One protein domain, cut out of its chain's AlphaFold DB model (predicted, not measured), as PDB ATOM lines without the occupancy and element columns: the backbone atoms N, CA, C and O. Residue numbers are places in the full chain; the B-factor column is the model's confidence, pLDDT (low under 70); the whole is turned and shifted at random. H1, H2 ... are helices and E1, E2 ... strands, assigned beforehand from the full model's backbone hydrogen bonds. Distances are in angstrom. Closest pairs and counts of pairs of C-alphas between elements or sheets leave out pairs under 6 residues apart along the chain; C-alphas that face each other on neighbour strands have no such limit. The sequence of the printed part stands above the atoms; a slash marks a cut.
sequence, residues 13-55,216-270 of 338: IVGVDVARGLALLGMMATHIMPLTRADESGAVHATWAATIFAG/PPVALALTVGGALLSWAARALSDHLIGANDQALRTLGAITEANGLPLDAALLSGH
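Overview. This is residues 13 to 55 and 216 to 270 of the 338 residues of the protein "Putative membrane protein" of Arthrobacter rhombi (UniProt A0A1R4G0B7). Two long helices, H1 and H3, make the widely separated arms of a loose, open U. Between the arms' ends, a small core of the hairpin E1 and E2 with short helices H2 and H5 joins H1 through H2, while H4 makes a corner with H3 and leads back to H5. The 98 printed residues, mostly helix by class, hold five named helices and two named strands in the order H1 E1 E2 H2 H3 H4 H5, the sheet E1 - E2 being antiparallel. The radius of gyration of the C-alphas is 17.2 A, and the spans are 50 by 34 by 19 A.

Along the chain. Find C-alpha 14 at (152.806, 348.059, 214.948), where H1, residues 14 to 32, begins its 26.9 A. Next come E1, residues 36 to 38, and E2, residues 44 to 46, each 6.9 A, then H2, residues 48 to 53, 8.2 A. Beyond the cut, H3, residues 216 to 243, runs 39.8 A from (145.485, 338.977, 209.785). H4, residues 245 to 254, spans 14.3 A; H5, residues 262 to 268, spans 9.9 A and ends at (149.372, 339.884, 244.404).

Arrangement. H1 touches H2 with residues 26 to 30 alone, C-alphas 26 and 53 closest at 5.5 A. In the hairpin, N 37 and O 45 are within hydrogen-bond range at 2.8 A. H2 touches H5, C-alphas 50 and 268 closest at 5.4 A. The closest C-alphas of E2 and H5, 46 and 264, are 4.7 A apart. H4 is about perpendicular to H3, at 76 degrees; their closest C-alphas, 241 and 248, are 7.6 A apart, close but not clearly touching. H1 and H3 are apart. In each helix every O i to N i+4 pair is within hydrogen-bond range.

Size, cuts and confidence. Residues 56 to 215 are not printed, and C-alphas 55 and 216 are 28.1 A apart across this cut. Of the links printed whole, none is long. Residues 220 to 247 stand free. Confidence is under 70 at residues 41 to 43, 50 and 245 to 270.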
ATOM      1  N   ILE A  13     156.084 345.655 212.871       86.19
ATOM      2  CA  ILE A  13     154.723 345.212 213.207       86.19
ATOM      3  C   ILE A  13     154.199 346.095 214.338       86.19
ATOM      4  O   ILE A  13     154.550 345.889 215.499       86.19
ATOM      5  N   VAL A  14     153.343 347.063 213.999       88.75
ATOM      6  CA  VAL A  14     152.806 348.059 214.948       88.75
ATOM      7  C   VAL A  14     152.185 347.398 216.181       88.75
ATOM      8  O   VAL A  14     152.454 347.823 217.300       88.75
ATOM      9  N   GLY A  15     151.433 346.305 216.004       87.38
ATOM     10  CA  GLY A  15     150.812 345.584 217.120       87.38
ATOM     11  C   GLY A  15     151.813 345.040 218.149       87.38
ATOM     12  O   GLY A  15     151.533 345.073 219.342       87.38
ATOM     13  N   VAL A  16     153.003 344.606 217.717       89.31
ATOM     14  CA  VAL A  16     154.059 344.117 218.628       89.31
ATOM     15  C   VAL A  16     154.631 345.264 219.458       89.31
ATOM     16  O   VAL A  16     154.921 345.088 220.640       89.31
ATOM     17  N   ASP A  17     154.766 346.448 218.862       91.06
ATOM     18  CA  ASP A  17     155.275 347.620 219.570       91.06
ATOM     19  C   ASP A  17     154.250 348.190 220.552       91.06
ATOM     20  O   ASP A  17     154.618 348.532 221.674       91.06
ATOM     21  N   VAL A  18     152.966 348.222 220.174       91.88
ATOM     22  CA  VAL A  18     151.871 348.592 221.085       91.88
ATOM     23  C   VAL A  18     151.819 347.627 222.267       91.88
ATOM     24  O   VAL A  18     151.802 348.068 223.412       91.88
ATOM     25  N   ALA A  19     151.882 346.316 222.011       90.38
ATOM     26  CA  ALA A  19     151.909 345.313 223.071       90.38
ATOM     27  C   ALA A  19     153.119 345.498 224.004       90.38
ATOM     28  O   ALA A  19     152.991 345.349 225.218       90.38
ATOM     29  N   ARG A  20     154.287 345.877 223.465       90.12
ATOM     30  CA  ARG A  20     155.482 346.162 224.274       90.12
ATOM     31  C   ARG A  20     155.293 347.406 225.138       90.12
ATOM     32  O   ARG A  20     155.683 347.382 226.301       90.12
ATOM     33  N   GLY A  21     154.691 348.460 224.589       90.00
ATOM     34  CA  GLY A  21     154.332 349.659 225.344       90.00
ATOM     35  C   GLY A  21     153.383 349.342 226.500       90.00
ATOM     36  O   GLY A  21     153.659 349.723 227.632       90.00
ATOM     37  N   LEU A  22     152.326 348.566 226.239       90.12
ATOM     38  CA  LEU A  22     151.373 348.127 227.266       90.12
ATOM     39  C   LEU A  22     152.038 347.276 228.354       90.12
ATOM     40  O   LEU A  22     151.780 347.495 229.533       90.12
ATOM     41  N   ALA A  23     152.929 346.354 227.980       88.00
ATOM     42  CA  ALA A  23     153.670 345.544 228.943       88.00
ATOM     43  C   ALA A  23     154.556 346.406 229.862       88.00
ATOM     44  O   ALA A  23     154.583 346.194 231.071       88.00
ATOM     45  N   LEU A  24     155.245 347.408 229.304       87.44
ATOM     46  CA  LEU A  24     156.065 348.340 230.081       87.44
ATOM     47  C   LEU A  24     155.218 349.214 231.010       87.44
ATOM     48  O   LEU A  24     155.581 349.373 232.171       87.44
ATOM     49  N   LEU A  25     154.085 349.738 230.533       87.81
ATOM     50  CA  LEU A  25     153.153 350.499 231.370       87.81
ATOM     51  C   LEU A  25     152.609 349.647 232.521       87.81
ATOM     52  O   LEU A  25     152.573 350.120 233.652       87.81
ATOM     53  N   GLY A  26     152.261 348.386 232.254       82.88
ATOM     54  CA  GLY A  26     151.836 347.434 233.276       82.88
ATOM     55  C   GLY A  26     152.924 347.154 234.317       82.88
ATOM     56  O   GLY A  26     152.649 347.180 235.510       82.88
ATOM     57  N   MET A  27     154.184 346.976 233.898       84.25
ATOM     58  CA  MET A  27     155.293 346.825 234.851       84.25
ATOM     59  C   MET A  27     155.534 348.095 235.676       84.25
ATOM     60  O   MET A  27     155.821 347.997 236.863       84.25
ATOM     61  N   MET A  28     155.396 349.291 235.098       82.94
ATOM     62  CA  MET A  28     155.490 350.537 235.876       82.94
ATOM     63  C   MET A  28     154.338 350.649 236.877       82.94
ATOM     64  O   MET A  28     154.555 350.983 238.039       82.94
ATOM     65  N   ALA A  29     153.123 350.298 236.454       80.25
ATOM     66  CA  ALA A  29     151.936 350.274 237.298       80.25
ATOM     67  C   ALA A  29     152.128 349.395 238.546       80.25
ATOM     68  O   ALA A  29     151.813 349.852 239.642       80.25
ATOM     69  N   THR A  30     152.700 348.193 238.412       76.00
ATOM     70  CA  THR A  30     152.926 347.293 239.560       76.00
ATOM     71  C   THR A  30     154.008 347.772 240.527       76.00
ATOM     72  O   THR A  30     154.063 347.275 241.644       76.00
ATOM     73  N   HIS A  31     154.878 348.698 240.113       75.62
ATOM     74  CA  HIS A  31     155.954 349.238 240.955       75.62
ATOM     75  C   HIS A  31     155.618 350.607 241.562       75.62
ATOM     76  O   HIS A  31     156.241 351.008 242.539       75.62
ATOM     77  N   ILE A  32     154.663 351.341 240.982       82.25
ATOM     78  CA  ILE A  32     154.253 352.673 241.454       82.25
ATOM     79  C   ILE A  32     153.002 352.584 242.334       82.25
ATOM     80  O   ILE A  32     152.849 353.364 243.271       82.25
ATOM     81  N   MET A  33     152.086 351.661 242.026       77.81
ATOM     82  CA  MET A  33     150.809 351.552 242.728       77.81
ATOM     83  C   MET A  33     150.840 350.479 243.820       77.81
ATOM     84  O   MET A  33     151.455 349.431 243.629       77.81
ATOM     85  N   PRO A  34     150.124 350.691 244.940       74.94
ATOM     86  CA  PRO A  34     149.965 349.660 245.954       74.94
ATOM     87  C   PRO A  34     149.201 348.468 245.370       74.94
ATOM     88  O   PRO A  34     148.168 348.632 244.717       74.94
ATOM     89  N   LEU A  35     149.703 347.259 245.615       71.44
ATOM     90  CA  LEU A  35     149.093 346.012 245.136       71.44
ATOM     91  C   LEU A  35     147.990 345.496 246.073       71.44
ATOM     92  O   LEU A  35     147.129 344.717 245.670       71.44
ATOM     93  N   THR A  36     147.969 345.991 247.305       76.00
ATOM     94  CA  THR A  36     147.004 345.630 248.340       76.00
ATOM     95  C   THR A  36     146.454 346.878 249.024       76.00
ATOM     96  O   THR A  36     147.148 347.889 249.150       76.00
ATOM     97  N   ARG A  37     145.202 346.825 249.481       78.25
ATOM     98  CA  ARG A  37     144.543 347.906 250.223       78.25
ATOM     99  C   ARG A  37     143.736 347.333 251.380       78.25
ATOM    100  O   ARG A  37     142.877 346.493 251.154       78.25
ATOM    101  N   ALA A  38     143.976 347.830 252.591       76.62
ATOM    102  CA  ALA A  38     143.128 347.540 253.744       76.62
ATOM    103  C   ALA A  38     141.818 348.345 253.672       76.62
ATOM    104  O   ALA A  38     141.836 349.526 253.306       76.62
ATOM    105  N   ASP A  39     140.698 347.707 253.993       75.75
ATOM    106  CA  ASP A  39     139.414 348.368 254.222       75.75
ATOM    107  C   ASP A  39     139.265 348.861 255.675       75.75
ATOM    108  O   ASP A  39     140.150 348.675 256.513       75.75
ATOM    109  N   GLU A  40     138.143 349.522 255.973       72.44
ATOM    110  CA  GLU A  40     137.839 350.083 257.301       72.44
ATOM    111  C   GLU A  40     137.687 349.008 258.393       72.44
ATOM    112  O   GLU A  40     137.860 349.299 259.575       72.44
ATOM    113  N   SER A  41     137.417 347.759 258.004       68.06
ATOM    114  CA  SER A  41     137.387 346.589 258.889       68.06
ATOM    115  C   SER A  41     138.758 345.926 259.084       68.06
ATOM    116  O   SER A  41     138.867 344.963 259.842       68.06
ATOM    117  N   GLY A  42     139.809 346.436 258.432       65.81
ATOM    118  CA  GLY A  42     141.166 345.893 258.478       65.81
ATOM    119  C   GLY A  42     141.415 344.707 257.538       65.81
ATOM    120  O   GLY A  42     142.507 344.144 257.571       65.81
ATOM    121  N   ALA A  43     140.456 344.328 256.685       66.75
ATOM    122  CA  ALA A  43     140.634 343.270 255.693       66.75
ATOM    123  C   ALA A  43     141.348 343.809 254.442       66.75
ATOM    124  O   ALA A  43     141.070 344.913 253.973       66.75
ATOM    125  N   VAL A  44     142.301 343.046 253.898       72.31
ATOM    126  CA  VAL A  44     143.221 343.534 252.853       72.31
ATOM    127  C   VAL A  44     142.879 343.014 251.461       72.31
ATOM    128  O   VAL A  44     143.200 341.900 251.096       72.31
ATOM    129  N   HIS A  45     142.326 343.848 250.601       74.56
ATOM    130  CA  HIS A  45     141.919 343.439 249.258       74.56
ATOM    131  C   HIS A  45     143.019 343.692 248.224       74.56
ATOM    132  O   HIS A  45     143.775 344.664 248.327       74.56
ATOM    133  N   ALA A  46     143.091 342.851 247.189       73.81
ATOM    134  CA  ALA A  46     143.926 343.136 246.024       73.81
ATOM    135  C   ALA A  46     143.398 344.379 245.293       73.81
ATOM    136  O   ALA A  46     142.201 344.511 245.028       73.81
ATOM    137  N   THR A  47     144.292 345.303 244.948       78.19
ATOM    138  CA  THR A  47     143.909 346.478 244.159       78.19
ATOM    139  C   THR A  47     143.640 346.095 242.705       78.19
ATOM    140  O   THR A  47     144.083 345.056 242.215       78.19
ATOM    141  N   TRP A  48     142.961 346.975 241.966       78.88
ATOM    142  CA  TRP A  48     142.765 346.808 240.521       78.88
ATOM    143  C   TRP A  48     144.098 346.677 239.759       78.88
ATOM    144  O   TRP A  48     144.174 345.998 238.737       78.88
ATOM    145  N   ALA A  49     145.165 347.308 240.265       71.75
ATOM    146  CA  ALA A  49     146.497 347.206 239.687       71.75
ATOM    147  C   ALA A  49     147.069 345.793 239.866       71.75
ATOM    148  O   ALA A  49     147.619 345.237 238.916       71.75
ATOM    149  N   ALA A  50     146.890 345.187 241.044       67.62
ATOM    150  CA  ALA A  50     147.294 343.806 241.277       67.62
ATOM    151  C   ALA A  50     146.493 342.824 240.418       67.62
ATOM    152  O   ALA A  50     147.081 341.982 239.747       67.62
ATOM    153  N   THR A  51     145.167 342.958 240.365       71.69
ATOM    154  CA  THR A  51     144.322 341.994 239.643       71.69
ATOM    155  C   THR A  51     144.553 341.993 238.132       71.69
ATOM    156  O   THR A  51     144.440 340.943 237.499       71.69
ATOM    157  N   ILE A  52     144.890 343.147 237.547       72.75
ATOM    158  CA  ILE A  52     145.081 343.283 236.098       72.75
ATOM    159  C   ILE A  52     146.545 343.068 235.692       72.75
ATOM    160  O   ILE A  52     146.803 342.409 234.680       72.75
ATOM    161  N   PHE A  53     147.503 343.618 236.448       74.62
ATOM    162  CA  PHE A  53     148.893 343.733 235.996       74.62
ATOM    163  C   PHE A  53     149.893 342.829 236.712       74.62
ATOM    164  O   PHE A  53     150.959 342.585 236.128       74.62
ATOM    165  N   ALA A  54     149.600 342.354 237.930       71.06
ATOM    166  CA  ALA A  54     150.553 341.547 238.689       71.06
ATOM    167  C   ALA A  54     150.855 340.239 237.943       71.06
ATOM    168  O   ALA A  54     149.960 339.490 237.554       71.06
ATOM    169  N   GLY A  55     152.141 339.997 237.676       70.69
ATOM    170  CA  GLY A  55     152.639 338.822 236.952       70.69
ATOM    171  C   GLY A  55     152.353 338.812 235.441       70.69
ATOM    172  O   GLY A  55     153.240 338.478 234.653       70.69
ATOM    173  N   PRO A 216     146.670 338.874 208.932       89.19
ATOM    174  CA  PRO A 216     145.485 338.977 209.785       89.19
ATOM    175  C   PRO A 216     144.968 337.644 210.349       89.19
ATOM    176  O   PRO A 216     144.699 337.602 211.547       89.19
ATOM    177  N   PRO A 217     144.880 336.534 209.581       93.06
ATOM    178  CA  PRO A 217     144.387 335.273 210.138       93.06
ATOM    179  C   PRO A 217     145.300 334.698 211.226       93.06
ATOM    180  O   PRO A 217     144.810 334.088 212.169       93.06
ATOM    181  N   VAL A 218     146.620 334.914 211.140       92.12
ATOM    182  CA  VAL A 218     147.566 334.462 212.174       92.12
ATOM    183  C   VAL A 218     147.402 335.297 213.438       92.12
ATOM    184  O   VAL A 218     147.356 334.740 214.531       92.12
ATOM    185  N   ALA A 219     147.291 336.619 213.294       89.81
ATOM    186  CA  ALA A 219     147.043 337.510 214.420       89.81
ATOM    187  C   ALA A 219     145.707 337.179 215.103       89.81
ATOM    188  O   ALA A 219     145.670 337.017 216.317       89.81
ATOM    189  N   LEU A 220     144.637 336.984 214.324       93.44
ATOM    190  CA  LEU A 220     143.321 336.610 214.839       93.44
ATOM    191  C   LEU A 220     143.353 335.257 215.558       93.44
ATOM    192  O   LEU A 220     142.826 335.150 216.660       93.44
ATOM    193  N   ALA A 221     144.004 334.244 214.980       94.38
ATOM    194  CA  ALA A 221     144.133 332.930 215.605       94.38
ATOM    195  C   ALA A 221     144.902 332.991 216.935       94.38
ATOM    196  O   ALA A 221     144.511 332.330 217.892       94.38
ATOM    197  N   LEU A 222     145.964 333.801 217.017       92.44
ATOM    198  CA  LEU A 222     146.703 334.014 218.264       92.44
ATOM    199  C   LEU A 222     145.862 334.752 219.309       92.44
ATOM    200  O   LEU A 222     145.881 334.364 220.474       92.44
ATOM    201  N   THR A 223     145.104 335.773 218.904       90.94
ATOM    202  CA  THR A 223     144.225 336.524 219.809       90.94
ATOM    203  C   THR A 223     143.100 335.644 220.346       90.94
ATOM    204  O   THR A 223     142.924 335.547 221.557       90.94
ATOM    205  N   VAL A 224     142.362 334.964 219.464       95.31
ATOM    206  CA  VAL A 224     141.244 334.090 219.852       95.31
ATOM    207  C   VAL A 224     141.753 332.885 220.638       95.31
ATOM    208  O   VAL A 224     141.219 332.579 221.698       95.31
ATOM    209  N   GLY A 225     142.820 332.233 220.169       93.56
ATOM    210  CA  GLY A 225     143.426 331.097 220.862       93.56
ATOM    211  C   GLY A 225     143.963 331.473 222.242       93.56
ATOM    212  O   GLY A 225     143.732 330.747 223.203       93.56
ATOM    213  N   GLY A 226     144.621 332.630 222.366       89.88
ATOM    214  CA  GLY A 226     145.091 333.157 223.646       89.88
ATOM    215  C   GLY A 226     143.949 333.510 224.601       89.88
ATOM    216  O   GLY A 226     144.021 333.164 225.778       89.88
ATOM    217  N   ALA A 227     142.875 334.132 224.104       90.19
ATOM    218  CA  ALA A 227     141.696 334.459 224.906       90.19
ATOM    219  C   ALA A 227     140.987 333.197 225.423       90.19
ATOM    220  O   ALA A 227     140.694 333.101 226.614       90.19
ATOM    221  N   LEU A 228     140.781 332.203 224.553       93.88
ATOM    222  CA  LEU A 228     140.201 330.913 224.932       93.88
ATOM    223  C   LEU A 228     141.083 330.172 225.937       93.88
ATOM    224  O   LEU A 228     140.568 329.642 226.916       93.88
ATOM    225  N   LEU A 229     142.404 330.167 225.734       90.62
ATOM    226  CA  LEU A 229     143.341 329.544 226.665       90.62
ATOM    227  C   LEU A 229     143.328 330.243 228.027       90.62
ATOM    228  O   LEU A 229     143.305 329.567 229.048       90.62
ATOM    229  N   SER A 230     143.311 331.577 228.055       86.81
ATOM    230  CA  SER A 230     143.225 332.348 229.299       86.81
ATOM    231  C   SER A 230     141.928 332.060 230.050       86.81
ATOM    232  O   SER A 230     141.952 331.882 231.266       86.81
ATOM    233  N   TRP A 231     140.801 332.007 229.336       90.69
ATOM    234  CA  TRP A 231     139.506 331.675 229.924       90.69
ATOM    235  C   TRP A 231     139.487 330.241 230.462       90.69
ATOM    236  O   TRP A 231     139.138 330.031 231.621       90.69
ATOM    237  N   ALA A 232     139.941 329.266 229.668       89.88
ATOM    238  CA  ALA A 232     139.997 327.865 230.071       89.88
ATOM    239  C   ALA A 232     140.946 327.641 231.254       89.88
ATOM    240  O   ALA A 232     140.611 326.900 232.173       89.88
ATOM    241  N   ALA A 233     142.107 328.303 231.269       85.69
ATOM    242  CA  ALA A 233     143.054 328.234 232.377       85.69
ATOM    243  C   ALA A 233     142.457 328.808 233.668       85.69
ATOM    244  O   ALA A 233     142.618 328.205 234.726       85.69
ATOM    245  N   ARG A 234     141.730 329.933 233.586       83.12
ATOM    246  CA  ARG A 234     141.034 330.509 234.744       83.12
ATOM    247  C   ARG A 234     139.923 329.583 235.237       83.12
ATOM    248  O   ARG A 234     139.931 329.225 236.404       83.12
ATOM    249  N   ALA A 235     139.051 329.119 234.344       85.19
ATOM    250  CA  ALA A 235     137.963 328.207 234.693       85.19
ATOM    251  C   ALA A 235     138.479 326.898 235.314       85.19
ATOM    252  O   ALA A 235     137.920 326.411 236.293       85.19
ATOM    253  N   LEU A 236     139.571 326.343 234.778       86.62
ATOM    254  CA  LEU A 236     140.215 325.158 235.336       86.62
ATOM    255  C   LEU A 236     140.830 325.443 236.710       86.62
ATOM    256  O   LEU A 236     140.671 324.630 237.614       86.62
ATOM    257  N   SER A 237     141.504 326.584 236.875       82.12
ATOM    258  CA  SER A 237     142.045 327.014 238.168       82.12
ATOM    259  C   SER A 237     140.936 327.119 239.212       82.12
ATOM    260  O   SER A 237     141.053 326.524 240.277       82.12
ATOM    261  N   ASP A 238     139.840 327.805 238.893       80.44
ATOM    262  CA  ASP A 238     138.710 327.999 239.804       80.44
ATOM    263  C   ASP A 238     138.039 326.662 240.147       80.44
ATOM    264  O   ASP A 238     137.693 326.414 241.302       80.44
ATOM    265  N   HIS A 239     137.920 325.757 239.170       83.81
ATOM    266  CA  HIS A 239     137.388 324.416 239.391       83.81
ATOM    267  C   HIS A 239     138.282 323.574 240.311       83.81
ATOM    268  O   HIS A 239     137.781 322.947 241.240       83.81
ATOM    269  N   LEU A 240     139.602 323.569 240.087       81.38
ATOM    270  CA  LEU A 240     140.556 322.816 240.908       81.38
ATOM    271  C   LEU A 240     140.662 323.376 242.333       81.38
ATOM    272  O   LEU A 240     140.759 322.608 243.288       81.38
ATOM    273  N   ILE A 241     140.628 324.703 242.470       76.88
ATOM    274  CA  ILE A 241     140.648 325.402 243.757       76.88
ATOM    275  C   ILE A 241     139.346 325.123 244.521       76.88
ATOM    276  O   ILE A 241     139.401 324.677 245.665       76.88
ATOM    277  N   GLY A 242     138.185 325.290 243.879       75.75
ATOM    278  CA  GLY A 242     136.876 325.051 244.496       75.75
ATOM    279  C   GLY A 242     136.609 323.581 244.834       75.75
ATOM    280  O   GLY A 242     135.972 323.281 245.841       75.75
ATOM    281  N   ALA A 243     137.145 322.640 244.050       75.50
ATOM    282  CA  ALA A 243     137.084 321.213 244.369       75.50
ATOM    283  C   ALA A 243     137.936 320.832 245.595       75.50
ATOM    284  O   ALA A 243     137.722 319.772 246.181       75.50
ATOM    285  N   ASN A 244     138.892 321.682 245.991       72.50
ATOM    286  CA  ASN A 244     139.847 321.418 247.064       72.50
ATOM    287  C   ASN A 244     139.774 322.469 248.185       72.50
ATOM    288  O   ASN A 244     140.784 322.848 248.778       72.50
ATOM    289  N   ASP A 245     138.559 322.917 248.501       69.81
ATOM    290  CA  ASP A 245     138.248 323.957 249.493       69.81
ATOM    291  C   ASP A 245     138.888 323.685 250.873       69.81
ATOM    292  O   ASP A 245     139.295 324.587 251.607       69.81
ATOM    293  N   GLN A 246     139.050 322.404 251.214       67.69
ATOM    294  CA  GLN A 246     139.719 321.947 252.430       67.69
ATOM    295  C   GLN A 246     141.224 322.267 252.437       67.69
ATOM    296  O   GLN A 246     141.762 322.613 253.488       67.69
ATOM    297  N   ALA A 247     141.895 322.206 251.283       65.69
ATOM    298  CA  ALA A 247     143.305 322.557 251.144       65.69
ATOM    299  C   ALA A 247     143.548 324.071 251.239       65.69
ATOM    300  O   ALA A 247     144.570 324.496 251.768       65.69
ATOM    301  N   LEU A 248     142.606 324.905 250.789       64.88
ATOM    302  CA  LEU A 248     142.696 326.360 250.965       64.88
ATOM    303  C   LEU A 248     142.550 326.763 252.430       64.88
ATOM    304  O   LEU A 248     143.275 327.631 252.910       64.88
ATOM    305  N   ARG A 249     141.648 326.100 253.160       65.69
ATOM    306  CA  ARG A 249     141.462 326.329 254.600       65.69
ATOM    307  C   ARG A 249     142.690 325.905 255.400       65.69
ATOM    308  O   ARG A 249     143.070 326.605 256.333       65.69
ATOM    309  N   THR A 250     143.332 324.794 255.033       66.38
ATOM    310  CA  THR A 250     144.589 324.386 255.672       66.38
ATOM    311  C   THR A 250     145.739 325.310 255.296       66.38
ATOM    312  O   THR A 250     146.502 325.664 256.185       66.38
ATOM    313  N   LEU A 251     145.838 325.763 254.041       63.62
ATOM    314  CA  LEU A 251     146.824 326.764 253.627       63.62
ATOM    315  C   LEU A 251     146.647 328.072 254.400       63.62
ATOM    316  O   LEU A 251     147.607 328.513 255.013       63.62
ATOM    317  N   GLY A 252     145.435 328.630 254.466       62.72
ATOM    318  CA  GLY A 252     145.156 329.855 255.226       62.72
ATOM    319  C   GLY A 252     145.451 329.726 256.725       62.72
ATOM    320  O   GLY A 252     145.975 330.657 257.329       62.72
ATOM    321  N   ALA A 253     145.189 328.556 257.317       62.94
ATOM    322  CA  ALA A 253     145.532 328.273 258.714       62.94
ATOM    323  C   ALA A 253     147.045 328.088 258.947       62.94
ATOM    324  O   ALA A 253     147.525 328.297 260.057       62.94
ATOM    325  N   ILE A 254     147.788 327.666 257.919       59.81
ATOM    326  CA  ILE A 254     149.234 327.413 257.957       59.81
ATOM    327  C   ILE A 254     150.043 328.685 257.688       59.81
ATOM    328  O   ILE A 254     151.083 328.879 258.311       59.81
ATOM    329  N   THR A 255     149.603 329.532 256.758       55.75
ATOM    330  CA  THR A 255     150.363 330.705 256.306       55.75
ATOM    331  C   THR A 255     150.254 331.909 257.235       55.75
ATOM    332  O   THR A 255     150.853 332.937 256.938       55.75
ATOM    333  N   GLU A 256     149.489 331.815 258.333       55.53
ATOM    334  CA  GLU A 256     149.147 332.960 259.189       55.53
ATOM    335  C   GLU A 256     148.686 334.177 258.369       55.53
ATOM    336  O   GLU A 256     148.862 335.328 258.772       55.53
ATOM    337  N   ALA A 257     147.992 333.930 257.250       59.16
ATOM    338  CA  ALA A 257     147.292 334.932 256.445       59.16
ATOM    339  C   ALA A 257     146.110 335.574 257.220       59.16
ATOM    340  O   ALA A 257     145.160 336.101 256.660       59.16
ATOM    341  N   ASN A 258     146.170 335.560 258.549       50.72
ATOM    342  CA  ASN A 258     145.181 336.075 259.480       50.72
ATOM    343  C   ASN A 258     145.006 337.603 259.371       50.72
ATOM    344  O   ASN A 258     144.030 338.126 259.898       50.72
ATOM    345  N   GLY A 259     145.919 338.313 258.689       53.28
ATOM    346  CA  GLY A 259     145.817 339.751 258.383       53.28
ATOM    347  C   GLY A 259     145.747 340.110 256.888       53.28
ATOM    348  O   GLY A 259     145.521 341.271 256.562       53.28
ATOM    349  N   LEU A 260     145.929 339.144 255.977       59.31
ATOM    350  CA  LEU A 260     145.799 339.315 254.524       59.31
ATOM    351  C   LEU A 260     144.857 338.222 254.007       59.31
ATOM    352  O   LEU A 260     145.212 337.054 254.115       59.31
ATOM    353  N   PRO A 261     143.688 338.525 253.427       68.19
ATOM    354  CA  PRO A 261     142.845 337.487 252.868       68.19
ATOM    355  C   PRO A 261     143.618 336.737 251.760       68.19
ATOM    356  O   PRO A 261     144.364 337.315 250.962       68.19
ATOM    357  N   LEU A 262     143.531 335.403 251.813       69.50
ATOM    358  CA  LEU A 262     144.378 334.461 251.066       69.50
ATOM    359  C   LEU A 262     144.310 334.677 249.546       69.50
ATOM    360  O   LEU A 262     145.294 334.483 248.840       69.50
ATOM    361  N   ASP A 263     143.159 335.097 249.041       68.62
ATOM    362  CA  ASP A 263     142.922 335.462 247.646       68.62
ATOM    363  C   ASP A 263     143.752 336.678 247.214       68.62
ATOM    364  O   ASP A 263     144.378 336.646 246.152       68.62
ATOM    365  N   ALA A 264     143.841 337.716 248.051       64.81
ATOM    366  CA  ALA A 264     144.686 338.872 247.780       64.81
ATOM    367  C   ALA A 264     146.169 338.482 247.760       64.81
ATOM    368  O   ALA A 264     146.910 338.962 246.901       64.81
ATOM    369  N   ALA A 265     146.588 337.566 248.638       67.19
ATOM    370  CA  ALA A 265     147.952 337.039 248.655       67.19
ATOM    371  C   ALA A 265     148.274 336.178 247.419       67.19
ATOM    372  O   ALA A 265     149.333 336.334 246.817       67.19
ATOM    373  N   LEU A 266     147.347 335.321 246.978       67.31
ATOM    374  CA  LEU A 266     147.506 334.507 245.765       67.31
ATOM    375  C   LEU A 266     147.536 335.353 244.482       67.31
ATOM    376  O   LEU A 266     148.239 335.006 243.535       67.31
ATOM    377  N   LEU A 267     146.780 336.454 244.440       67.12
ATOM    378  CA  LEU A 267     146.710 337.353 243.283       67.12
ATOM    379  C   LEU A 267     147.884 338.332 243.210       67.12
ATOM    380  O   LEU A 267     148.399 338.593 242.125       67.12
ATOM    381  N   SER A 268     148.286 338.899 244.346       56.97
ATOM    382  CA  SER A 268     149.372 339.884 244.404       56.97
ATOM    383  C   SER A 268     150.753 339.250 244.577       56.97
ATOM    384  O   SER A 268     151.754 339.907 244.302       56.97
ATOM    385  N   GLY A 269     150.818 337.999 245.043       57.84
ATOM    386  CA  GLY A 269     152.047 337.342 245.489       57.84
ATOM    387  C   GLY A 269     152.558 337.833 246.853       57.84
ATOM    388  O   GLY A 269     153.432 337.193 247.433       57.84
ATOM    389  N   HIS A 270     152.011 338.928 247.398       52.19
ATOM    390  CA  HIS A 270     152.403 339.475 248.697       52.19
ATOM    391  C   HIS A 270     151.820 338.641 249.846       52.19
ATOM    392  O   HIS A 270     150.618 338.402 249.902       52.19
TER     393      HIS A 270